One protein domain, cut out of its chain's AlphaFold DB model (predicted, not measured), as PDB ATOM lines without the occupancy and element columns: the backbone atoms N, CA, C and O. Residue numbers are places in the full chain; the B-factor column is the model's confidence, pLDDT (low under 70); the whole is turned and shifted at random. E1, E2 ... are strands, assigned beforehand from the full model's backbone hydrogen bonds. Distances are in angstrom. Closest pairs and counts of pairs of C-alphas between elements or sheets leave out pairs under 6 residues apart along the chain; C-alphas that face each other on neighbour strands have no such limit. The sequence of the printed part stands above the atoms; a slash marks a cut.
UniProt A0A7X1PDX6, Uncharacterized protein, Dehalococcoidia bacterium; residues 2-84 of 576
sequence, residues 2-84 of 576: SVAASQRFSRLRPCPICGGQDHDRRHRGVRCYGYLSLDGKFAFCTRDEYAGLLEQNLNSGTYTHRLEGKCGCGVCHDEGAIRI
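Overview. This is residues 2 to 84 of the 576 residues of an uncharacterized protein of Dehalococcoidia bacterium (UniProt A0A7X1PDX6). This domain has little regular structure: a small antiparallel hairpin of two short strands, E1 and E2, side by side, with long stretches of loop gathered round it. A short stretch, residues 35 to 36, pairs antiparallel with residues 43 to 44 of E1. The printed part has 83 residues, no named helix and two named strands, E1 then E2. The class is all strand, though only 8 residues are in named elements. The whole is compact, with a radius of gyration of the C-alphas of 11.7 A, and rounded, spanning 31 by 27 by 23 A.

Along the chain. E1, residues 42 to 45, begins at C-alpha 42 (-6.674, -27.972, 22.601) and is 9.4 A long. E2, residues 63 to 66, is 10.0 A long and ends at C-alpha 66 (-4.509, -26.350, 26.461).

Arrangement. E1 and E2 are antiparallel neighbours, at 151 degrees between directions. C-alphas 44 and 64 face each other at 4.6 A. N 63 and O 45 are within hydrogen-bond range at 2.7 A.

Size, cuts and confidence. The C-alphas farthest apart are those of His 27 and Gly 69, 32.9 A. The link from E1 to E2 is long, 17 residues. The printed part has no cut. Mean pLDDT of the printed part is 76.5; residues 25 to 30 and 78 to 84 are among those under 70.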
ATOM      1  N   SER A   2     -20.002 -34.253  15.706       62.31
ATOM      2  CA  SER A   2     -19.205 -35.379  15.208       62.31
ATOM      3  C   SER A   2     -17.738 -34.955  15.082       62.31
ATOM      4  O   SER A   2     -17.434 -33.926  14.491       62.31
ATOM      5  N   VAL A   3     -16.832 -35.733  15.675       72.19
ATOM      6  CA  VAL A   3     -15.381 -35.529  15.550       72.19
ATOM      7  C   VAL A   3     -14.928 -36.136  14.225       72.19
ATOM      8  O   VAL A   3     -15.153 -37.328  13.998       72.19
ATOM      9  N   ALA A   4     -14.305 -35.338  13.355       71.94
ATOM     10  CA  ALA A   4     -13.790 -35.821  12.075       71.94
ATOM     11  C   ALA A   4     -12.587 -36.758  12.273       71.94
ATOM     12  O   ALA A   4     -11.819 -36.606  13.224       71.94
ATOM     13  N   ALA A   5     -12.382 -37.704  11.350       68.00
ATOM     14  CA  ALA A   5     -11.245 -38.628  11.405       68.00
ATOM     15  C   ALA A   5      -9.890 -37.892  11.451       68.00
ATOM     16  O   ALA A   5      -8.992 -38.305  12.174       68.00
ATOM     17  N   SER A   6      -9.781 -36.747  10.771       71.06
ATOM     18  CA  SER A   6      -8.588 -35.889  10.752       71.06
ATOM     19  C   SER A   6      -8.259 -35.216  12.091       71.06
ATOM     20  O   SER A   6      -7.142 -34.728  12.267       71.06
ATOM     21  N   GLN A   7      -9.208 -35.174  13.031       79.56
ATOM     22  CA  GLN A   7      -8.995 -34.640  14.375       79.56
ATOM     23  C   GLN A   7      -8.538 -35.716  15.363       79.56
ATOM     24  O   GLN A   7      -7.978 -35.370  16.399       79.56
ATOM     25  N   ARG A   8      -8.785 -37.003  15.080       83.31
ATOM     26  CA  ARG A   8      -8.456 -38.108  15.992       83.31
ATOM     27  C   ARG A   8      -6.957 -38.369  16.041       83.31
ATOM     28  O   ARG A   8      -6.249 -38.186  15.050       83.31
ATOM     29  N   PHE A   9      -6.490 -38.842  17.192       85.88
ATOM     30  CA  PHE A   9      -5.105 -39.275  17.330       85.88
ATOM     31  C   PHE A   9      -4.854 -40.568  16.552       85.88
ATOM     32  O   PHE A   9      -5.613 -41.536  16.647       85.88
ATOM     33  N   SER A  10      -3.769 -40.573  15.786       73.62
ATOM     34  CA  SER A  10      -3.361 -41.661  14.896       73.62
ATOM     35  C   SER A  10      -1.855 -41.878  14.992       73.62
ATOM     36  O   SER A  10      -1.163 -41.110  15.657       73.62
ATOM     37  N   ARG A  11      -1.327 -42.866  14.267       61.34
ATOM     38  CA  ARG A  11       0.109 -43.184  14.305       61.34
ATOM     39  C   ARG A  11       0.967 -42.022  13.822       61.34
ATOM     40  O   ARG A  11       2.042 -41.786  14.349       61.34
ATOM     41  N   LEU A  12       0.443 -41.268  12.861       53.62
ATOM     42  CA  LEU A  12       1.081 -40.084  12.287       53.62
ATOM     43  C   LEU A  12       0.831 -38.812  13.113       53.62
ATOM     44  O   LEU A  12       1.389 -37.760  12.817       53.62
ATOM     45  N   ARG A  13      -0.061 -38.874  14.109       69.69
ATOM     46  CA  ARG A  13      -0.435 -37.744  14.966       69.69
ATOM     47  C   ARG A  13      -0.875 -38.258  16.342       69.69
ATOM     48  O   ARG A  13      -2.084 -38.287  16.609       69.69
ATOM     49  N   PRO A  14       0.066 -38.732  17.178       80.44
ATOM     50  CA  PRO A  14      -0.258 -39.247  18.501       80.44
ATOM     51  C   PRO A  14      -0.781 -38.129  19.407       80.44
ATOM     52  O   PRO A  14      -0.646 -36.939  19.112       80.44
ATOM     53  N   CYS A  15      -1.391 -38.504  20.530       83.94
ATOM     54  CA  CYS A  15      -1.808 -37.539  21.537       83.94
ATOM     55  C   CYS A  15      -0.588 -36.753  22.054       83.94
ATOM     56  O   CYS A  15       0.301 -37.373  22.640       83.94
ATOM     57  N   PRO A  16      -0.553 -35.412  21.948       80.56
ATOM     58  CA  PRO A  16       0.595 -34.609  22.390       80.56
ATOM     59  C   PRO A  16       0.775 -34.606  23.915       80.56
ATOM     60  O   PRO A  16       1.777 -34.120  24.423       80.56
ATOM     61  N   ILE A  17      -0.206 -35.128  24.654       83.94
ATOM     62  CA  ILE A  17      -0.178 -35.189  26.115       83.94
ATOM     63  C   ILE A  17       0.393 -36.519  26.603       83.94
ATOM     64  O   ILE A  17       1.150 -36.550  27.565       83.94
ATOM     65  N   CYS A  18       0.005 -37.626  25.967       80.50
ATOM     66  CA  CYS A  18       0.243 -38.962  26.511       80.50
ATOM     67  C   CYS A  18       0.833 -39.969  25.519       80.50
ATOM     68  O   CYS A  18       0.985 -41.138  25.871       80.50
ATOM     69  N   GLY A  19       1.086 -39.553  24.275       76.75
ATOM     70  CA  GLY A  19       1.671 -40.374  23.214       76.75
ATOM     71  C   GLY A  19       0.752 -41.440  22.600       76.75
ATOM     72  O   GLY A  19       1.108 -42.018  21.583       76.75
ATOM     73  N   GLY A  20      -0.428 -41.703  23.175       80.56
ATOM     74  CA  GLY A  20      -1.343 -42.749  22.697       80.56
ATOM     75  C   GLY A  20      -2.188 -42.358  21.477       80.56
ATOM     76  O   GLY A  20      -2.334 -41.177  21.148       80.56
ATOM     77  N   GLN A  21      -2.821 -43.354  20.853       84.44
ATOM     78  CA  GLN A  21      -3.665 -43.218  19.653       84.44
ATOM     79  C   GLN A  21      -4.925 -44.106  19.709       84.44
ATOM     80  O   GLN A  21      -5.053 -44.998  20.555       84.44
ATOM     81  N   ASP A  22      -5.874 -43.883  18.791       77.62
ATOM     82  CA  ASP A  22      -7.179 -44.568  18.811       77.62
ATOM     83  C   ASP A  22      -7.081 -46.076  18.500       77.62
ATOM     84  O   ASP A  22      -7.844 -46.883  19.045       77.62
ATOM     85  N   HIS A  23      -6.107 -46.467  17.671       75.31
ATOM     86  CA  HIS A  23      -5.884 -47.851  17.234       75.31
ATOM     87  C   HIS A  23      -5.006 -48.688  18.176       75.31
ATOM     88  O   HIS A  23      -4.793 -49.873  17.912       75.31
ATOM     89  N   ASP A  24      -4.521 -48.123  19.284       75.44
ATOM     90  CA  ASP A  24      -3.750 -48.896  20.259       75.44
ATOM     91  C   ASP A  24      -4.589 -50.020  20.878       75.44
ATOM     92  O   ASP A  24      -5.804 -49.905  21.080       75.44
ATOM     93  N   ARG A  25      -3.927 -51.139  21.202       66.81
ATOM     94  CA  ARG A  25      -4.595 -52.330  21.743       66.81
ATOM     95  C   ARG A  25      -5.344 -51.988  23.036       66.81
ATOM     96  O   ARG A  25      -4.777 -51.459  23.993       66.81
ATOM     97  N   ARG A  26      -6.631 -52.345  23.080       56.06
ATOM     98  CA  ARG A  26      -7.468 -52.222  24.285       56.06
ATOM     99  C   ARG A  26      -6.900 -53.125  25.401       56.06
ATOM    100  O   ARG A  26      -6.330 -54.170  25.105       56.06
ATOM    101  N   HIS A  27      -7.066 -52.727  26.667       52.00
ATOM    102  CA  HIS A  27      -6.671 -53.476  27.885       52.00
ATOM    103  C   HIS A  27      -5.183 -53.458  28.307       52.00
ATOM    104  O   HIS A  27      -4.796 -54.245  29.166       52.00
ATOM    105  N   ARG A  28      -4.356 -52.538  27.782       55.50
ATOM    106  CA  ARG A  28      -2.974 -52.291  28.268       55.50
ATOM    107  C   ARG A  28      -2.729 -50.897  28.874       55.50
ATOM    108  O   ARG A  28      -1.587 -50.548  29.125       55.50
ATOM    109  N   GLY A  29      -3.773 -50.086  29.063       58.34
ATOM    110  CA  GLY A  29      -3.659 -48.738  29.655       58.34
ATOM    111  C   GLY A  29      -3.067 -47.645  28.747       58.34
ATOM    112  O   GLY A  29      -3.052 -46.486  29.133       58.34
ATOM    113  N   VAL A  30      -2.632 -47.983  27.526       67.31
ATOM    114  CA  VAL A  30      -1.929 -47.052  26.614       67.31
ATOM    115  C   VAL A  30      -2.821 -46.370  25.566       67.31
ATOM    116  O   VAL A  30      -2.418 -45.384  24.959       67.31
ATOM    117  N   ARG A  31      -4.048 -46.862  25.349       81.38
ATOM    118  CA  ARG A  31      -4.924 -46.380  24.268       81.38
ATOM    119  C   ARG A  31      -5.502 -44.995  24.557       81.38
ATOM    120  O   ARG A  31      -6.167 -44.810  25.576       81.38
ATOM    121  N   CYS A  32      -5.367 -44.074  23.599       85.62
ATOM    122  CA  CYS A  32      -5.969 -42.741  23.651       85.62
ATOM    123  C   CYS A  32      -6.888 -42.496  22.445       85.62
ATOM    124  O   CYS A  32      -6.423 -42.180  21.356       85.62
ATOM    125  N   TYR A  33      -8.208 -42.589  22.638       89.12
ATOM    126  CA  TYR A  33      -9.202 -42.355  21.568       89.12
ATOM    127  C   TYR A  33      -9.592 -40.876  21.404       89.12
ATOM    128  O   TYR A  33     -10.633 -40.542  20.829       89.12
ATOM    129  N   GLY A  34      -8.756 -40.000  21.957       90.38
ATOM    130  CA  GLY A  34      -8.914 -38.559  21.969       90.38
ATOM    131  C   GLY A  34      -8.762 -37.888  20.603       90.38
ATOM    132  O   GLY A  34      -8.636 -38.539  19.562       90.38
ATOM    133  N   TYR A  35      -8.792 -36.558  20.609       90.50
ATOM    134  CA  TYR A  35      -8.724 -35.752  19.392       90.50
ATOM    135  C   TYR A  35      -8.187 -34.337  19.651       90.50
ATOM    136  O   TYR A  35      -8.106 -33.894  20.794       90.50
ATOM    137  N   LEU A  36      -7.833 -33.615  18.587       86.69
ATOM    138  CA  LEU A  36      -7.483 -32.192  18.613       86.69
ATOM    139  C   LEU A  36      -8.692 -31.313  18.277       86.69
ATOM    140  O   LEU A  36      -9.556 -31.676  17.468       86.69
ATOM    141  N   SER A  37      -8.734 -30.115  18.856       82.25
ATOM    142  CA  SER A  37      -9.626 -29.061  18.376       82.25
ATOM    143  C   SER A  37      -9.261 -28.653  16.944       82.25
ATOM    144  O   SER A  37      -8.114 -28.764  16.517       82.25
ATOM    145  N   LEU A  38     -10.247 -28.166  16.186       74.00
ATOM    146  CA  LEU A  38     -10.052 -27.725  14.794       74.00
ATOM    147  C   LEU A  38      -9.011 -26.605  14.651       74.00
ATOM    148  O   LEU A  38      -8.386 -26.486  13.605       74.00
ATOM    149  N   ASP A  39      -8.847 -25.780  15.682       72.81
ATOM    150  CA  ASP A  39      -7.865 -24.696  15.735       72.81
ATOM    151  C   ASP A  39      -6.496 -25.138  16.286       72.81
ATOM    152  O   ASP A  39      -5.601 -24.306  16.407       72.81
ATOM    153  N   GLY A  40      -6.333 -26.419  16.641       74.88
ATOM    154  CA  GLY A  40      -5.088 -26.984  17.164       74.88
ATOM    155  C   GLY A  40      -4.682 -26.484  18.554       74.88
ATOM    156  O   GLY A  40      -3.595 -26.809  19.014       74.88
ATOM    157  N   LYS A  41      -5.527 -25.705  19.241       82.12
ATOM    158  CA  LYS A  41      -5.196 -25.104  20.546       82.12
ATOM    159  C   LYS A  41      -5.458 -26.023  21.734       82.12
ATOM    160  O   LYS A  41      -4.930 -25.780  22.822       82.12
ATOM    161  N   PHE A  42      -6.276 -27.055  21.544       86.50
ATOM    162  CA  PHE A  42      -6.674 -27.972  22.601       86.50
ATOM    163  C   PHE A  42      -6.514 -29.432  22.181       86.50
ATOM    164  O   PHE A  42      -6.873 -29.818  21.068       86.50
ATOM    165  N   ALA A  43      -6.034 -30.250  23.115       91.12
ATOM    166  CA  ALA A  43      -6.010 -31.703  23.008       91.12
ATOM    167  C   ALA A  43      -6.998 -32.321  23.998       91.12
ATOM    168  O   ALA A  43      -6.955 -32.050  25.195       91.12
ATOM    169  N   PHE A  44      -7.869 -33.188  23.499       93.56
ATOM    170  CA  PHE A  44      -8.846 -33.930  24.283       93.56
ATOM    171  C   PHE A  44      -8.277 -35.320  24.576       93.56
ATOM    172  O   PHE A  44      -8.489 -36.252  23.807       93.56
ATOM    173  N   CYS A  45      -7.497 -35.448  25.652       91.00
ATOM    174  CA  CYS A  45      -6.820 -36.686  26.052       91.00
ATOM    175  C   CYS A  45      -7.767 -37.597  26.841       91.00
ATOM    176  O   CYS A  45      -8.555 -37.110  27.637       91.00
ATOM    177  N   THR A  46      -7.698 -38.918  26.687       92.06
ATOM    178  CA  THR A  46      -8.555 -39.847  27.457       92.06
ATOM    179  C   THR A  46      -7.832 -40.512  28.630       92.06
ATOM    180  O   THR A  46      -8.421 -41.376  29.271       92.06
ATOM    181  N   ARG A  47      -6.560 -40.167  28.885       85.19
ATOM    182  CA  ARG A  47      -5.739 -40.772  29.948       85.19
ATOM    183  C   ARG A  47      -5.784 -39.914  31.211       85.19
ATOM    184  O   ARG A  47      -5.339 -38.770  31.195       85.19
ATOM    185  N   ASP A  48      -6.322 -40.489  32.276       85.88
ATOM    186  CA  ASP A  48      -6.526 -39.873  33.590       85.88
ATOM    187  C   ASP A  48      -5.213 -39.594  34.326       85.88
ATOM    188  O   ASP A  48      -5.052 -38.535  34.925       85.88
ATOM    189  N   GLU A  49      -4.227 -40.477  34.189       81.06
ATOM    190  CA  GLU A  49      -2.887 -40.307  34.767       81.06
ATOM    191  C   GLU A  49      -2.139 -39.055  34.249       81.06
ATOM    192  O   GLU A  49      -1.220 -38.572  34.905       81.06
ATOM    193  N   TYR A  50      -2.562 -38.487  33.109       79.75
ATOM    194  CA  TYR A  50      -2.024 -37.235  32.562       79.75
ATOM    195  C   TYR A  50      -2.928 -36.022  32.815       79.75
ATOM    196  O   TYR A  50      -2.557 -34.909  32.450       79.75
ATOM    197  N   ALA A  51      -4.102 -36.198  33.427       81.56
ATOM    198  CA  ALA A  51      -5.097 -35.137  33.585       81.56
ATOM    199  C   ALA A  51      -4.663 -34.032  34.561       81.56
ATOM    200  O   ALA A  51      -5.094 -32.883  34.436       81.56
ATOM    201  N   GLY A  52      -3.806 -34.356  35.534       83.62
ATOM    202  CA  GLY A  52      -3.451 -33.439  36.615       83.62
ATOM    203  C   GLY A  52      -4.698 -32.995  37.387       83.62
ATOM    204  O   GLY A  52      -5.418 -33.825  37.932       83.62
ATOM    205  N   LEU A  53      -4.961 -31.686  37.414       82.75
ATOM    206  CA  LEU A  53      -6.136 -31.089  38.073       82.75
ATOM    207  C   LEU A  53      -7.364 -30.931  37.155       82.75
ATOM    208  O   LEU A  53      -8.331 -30.273  37.534       82.75
ATOM    209  N   LEU A  54      -7.330 -31.472  35.934       86.75
ATOM    210  CA  LEU A  54      -8.444 -31.354  34.995       86.75
ATOM    211  C   LEU A  54      -9.575 -32.327  35.342       86.75
ATOM    212  O   LEU A  54      -9.352 -33.522  35.531       86.75
ATOM    213  N   GLU A  55     -10.809 -31.833  35.327       89.62
ATOM    214  CA  GLU A  55     -11.999 -32.678  35.430       89.62
ATOM    215  C   GLU A  55     -12.321 -33.349  34.089       89.62
ATOM    216  O   GLU A  55     -12.157 -32.762  33.012       89.62
ATOM    217  N   GLN A  56     -12.802 -34.593  34.144       93.00
ATOM    218  CA  GLN A  56     -13.187 -35.326  32.945       93.00
ATOM    219  C   GLN A  56     -14.506 -34.788  32.389       93.00
ATOM    220  O   GLN A  56     -15.518 -34.697  33.086       93.00
ATOM    221  N   ASN A  57     -14.538 -34.511  31.090       88.12
ATOM    222  CA  ASN A  57     -15.775 -34.179  30.407       88.12
ATOM    223  C   ASN A  57     -16.614 -35.451  30.192       88.12
ATOM    224  O   ASN A  57     -16.311 -36.260  29.315       88.12
ATOM    225  N   LEU A  58     -17.697 -35.601  30.958       83.38
ATOM    226  CA  LEU A  58     -18.553 -36.798  30.960       83.38
ATOM    227  C   LEU A  58     -19.188 -37.125  29.598       83.38
ATOM    228  O   LEU A  58     -19.441 -38.290  29.305       83.38
ATOM    229  N   ASN A  59     -19.405 -36.125  28.740       79.56
ATOM    230  CA  ASN A  59     -20.017 -36.332  27.423       79.56
ATOM    231  C   ASN A  59     -19.036 -36.899  26.389       79.56
ATOM    232  O   ASN A  59     -19.458 -37.502  25.406       79.56
ATOM    233  N   SER A  60     -17.734 -36.674  26.572       81.00
ATOM    234  CA  SER A  60     -16.694 -37.094  25.620       81.00
ATOM    235  C   SER A  60     -15.699 -38.102  26.195       81.00
ATOM    236  O   SER A  60     -14.932 -38.679  25.429       81.00
ATOM    237  N   GLY A  61     -15.693 -38.315  27.514       88.19
ATOM    238  CA  GLY A  61     -14.727 -39.172  28.203       88.19
ATOM    239  C   GLY A  61     -13.292 -38.631  28.179       88.19
ATOM    240  O   GLY A  61     -12.352 -39.400  28.366       88.19
ATOM    241  N   THR A  62     -13.104 -37.328  27.929       92.38
ATOM    242  CA  THR A  62     -11.782 -36.705  27.722       92.38
ATOM    243  C   THR A  62     -11.462 -35.624  28.758       92.38
ATOM    244  O   THR A  62     -12.355 -34.971  29.295       92.38
ATOM    245  N   TYR A  63     -10.172 -35.410  28.992       91.44
ATOM    246  CA  TYR A  63      -9.561 -34.300  29.710       91.44
ATOM    247  C   TYR A  63      -9.055 -33.282  28.688       91.44
ATOM    248  O   TYR A  63      -8.347 -33.633  27.741       91.44
ATOM    249  N   THR A  64      -9.456 -32.020  28.836       93.88
ATOM    250  CA  THR A  64      -9.150 -30.972  27.849       93.88
ATOM    251  C   THR A  64      -7.877 -30.232  28.235       93.88
ATOM    252  O   THR A  64      -7.878 -29.415  29.154       93.88
ATOM    253  N   HIS A  65      -6.798 -30.488  27.503       89.50
ATOM    254  CA  HIS A  65      -5.515 -29.821  27.668       89.50
ATOM    255  C   HIS A  65      -5.412 -28.623  26.737       89.50
ATOM    256  O   HIS A  65      -5.747 -28.714  25.556       89.50
ATOM    257  N   ARG A  66      -4.907 -27.507  27.259       88.25
ATOM    258  CA  ARG A  66      -4.509 -26.350  26.461       88.25
ATOM    259  C   ARG A  66      -3.065 -26.555  26.009       88.25
ATOM    260  O   ARG A  66      -2.205 -26.794  26.851       88.25
ATOM    261  N   LEU A  67      -2.825 -26.474  24.704       82.75
ATOM    262  CA  LEU A  67      -1.511 -26.743  24.111       82.75
ATOM    263  C   LEU A  67      -0.592 -25.518  24.079       82.75
ATOM    264  O   LEU A  67       0.614 -25.686  24.018       82.75
ATOM    265  N   GLU A  68      -1.156 -24.310  24.157       79.25
ATOM    266  CA  GLU A  68      -0.394 -23.058  24.218       79.25
ATOM    267  C   GLU A  68      -0.643 -22.324  25.551       79.25
ATOM    268  O   GLU A  68      -1.782 -22.007  25.916       79.25
ATOM    269  N   GLY A  69       0.430 -22.008  26.267       76.31
ATOM    270  CA  GLY A  69       0.464 -21.359  27.567       76.31
ATOM    271  C   GLY A  69       0.178 -22.298  28.742       76.31
ATOM    272  O   GLY A  69       0.233 -23.525  28.654       76.31
ATOM    273  N   LYS A  70      -0.156 -21.698  29.891       80.25
ATOM    274  CA  LYS A  70      -0.425 -22.436  31.132       80.25
ATOM    275  C   LYS A  70      -1.665 -23.326  30.982       80.25
ATOM    276  O   LYS A  70      -2.786 -22.821  30.875       80.25
ATOM    277  N   CYS A  71      -1.474 -24.643  31.024       85.00
ATOM    278  CA  CYS A  71      -2.567 -25.611  31.021       85.00
ATOM    279  C   CYS A  71      -3.148 -25.808  32.429       85.00
ATOM    280  O   CYS A  71      -2.440 -25.741  33.436       85.00
ATOM    281  N   GLY A  72      -4.448 -26.108  32.497       80.06
ATOM    282  CA  GLY A  72      -5.145 -26.408  33.751       80.06
ATOM    283  C   GLY A  72      -4.690 -27.706  34.432       80.06
ATOM    284  O   GLY A  72      -4.953 -27.875  35.615       80.06
ATOM    285  N   CYS A  73      -3.962 -28.588  33.734       81.38
ATOM    286  CA  CYS A  73      -3.356 -29.776  34.346       81.38
ATOM    287  C   CYS A  73      -2.136 -29.450  35.226       81.38
ATOM    288  O   CYS A  73      -1.698 -30.308  35.988       81.38
ATOM    289  N   GLY A  74      -1.591 -28.228  35.133       76.25
ATOM    290  CA  GLY A  74      -0.399 -27.793  35.869       76.25
ATOM    291  C   GLY A  74       0.919 -27.882  35.089       76.25
ATOM    292  O   GLY A  74       1.940 -27.450  35.613       76.25
ATOM    293  N   VAL A  75       0.902 -28.377  33.846       73.25
ATOM    294  CA  VAL A  75       2.077 -28.515  32.959       73.25
ATOM    295  C   VAL A  75       1.932 -27.594  31.739       73.25
ATOM    296  O   VAL A  75       0.828 -27.414  31.236       73.25
ATOM    297  N   CYS A  76       3.016 -26.986  31.252       76.00
ATOM    298  CA  CYS A  76       3.006 -26.243  29.983       76.00
ATOM    299  C   CYS A  76       3.318 -27.191  28.814       76.00
ATOM    300  O   CYS A  76       4.216 -28.021  28.927       76.00
ATOM    301  N   HIS A  77       2.589 -27.068  27.701       71.69
ATOM    302  CA  HIS A  77       2.676 -27.979  26.544       71.69
ATOM    303  C   HIS A  77       3.230 -27.300  25.271       71.69
ATOM    304  O   HIS A  77       3.068 -27.816  24.165       71.69
ATOM    305  N   ASP A  78       3.903 -26.158  25.444       61.22
ATOM    306  CA  ASP A  78       4.299 -25.221  24.383       61.22
ATOM    307  C   ASP A  78       5.262 -25.806  23.329       61.22
ATOM    308  O   ASP A  78       5.326 -25.304  22.209       61.22
ATOM    309  N   GLU A  79       5.968 -26.894  23.642       52.16
ATOM    310  CA  GLU A  79       6.954 -27.528  22.751       52.16
ATOM    311  C   GLU A  79       6.366 -28.640  21.850       52.16
ATOM    312  O   GLU A  79       7.104 -29.298  21.123       52.16
ATOM    313  N   GLY A  80       5.038 -28.842  21.843       48.38
ATOM    314  CA  GLY A  80       4.372 -29.917  21.080       48.38
ATOM    315  C   GLY A  80       3.155 -29.508  20.236       48.38
ATOM    316  O   GLY A  80       2.437 -30.375  19.729       48.38
ATOM    317  N   ALA A  81       2.867 -28.211  20.087       41.19
ATOM    318  CA  ALA A  81       1.669 -27.734  19.395       41.19
ATOM    319  C   ALA A  81       1.827 -27.758  17.858       41.19
ATOM    320  O   ALA A  81       2.339 -26.823  17.242       41.19
ATOM    321  N   ILE A  82       1.335 -28.822  17.213       38.69
ATOM    322  CA  ILE A  82       1.174 -28.888  15.751       38.69
ATOM    323  C   ILE A  82       0.143 -27.829  15.320       38.69
ATOM    324  O   ILE A  82      -1.066 -28.022  15.461       38.69
ATOM    325  N   ARG A  83       0.611 -26.697  14.779       34.09
ATOM    326  CA  ARG A  83      -0.243 -25.650  14.198       34.09
ATOM    327  C   ARG A  83      -0.794 -26.107  12.847       34.09
ATOM    328  O   ARG A  83      -0.052 -26.181  11.874       34.09
ATOM    329  N   ILE A  84      -2.098 -26.374  12.764       33.06
ATOM    330  CA  ILE A  84      -2.797 -26.580  11.484       33.06
ATOM    331  C   ILE A  84      -3.451 -25.255  11.081       33.06
ATOM    332  O   ILE A  84      -4.478 -24.866  11.634       33.06
TER     333      ILE A  84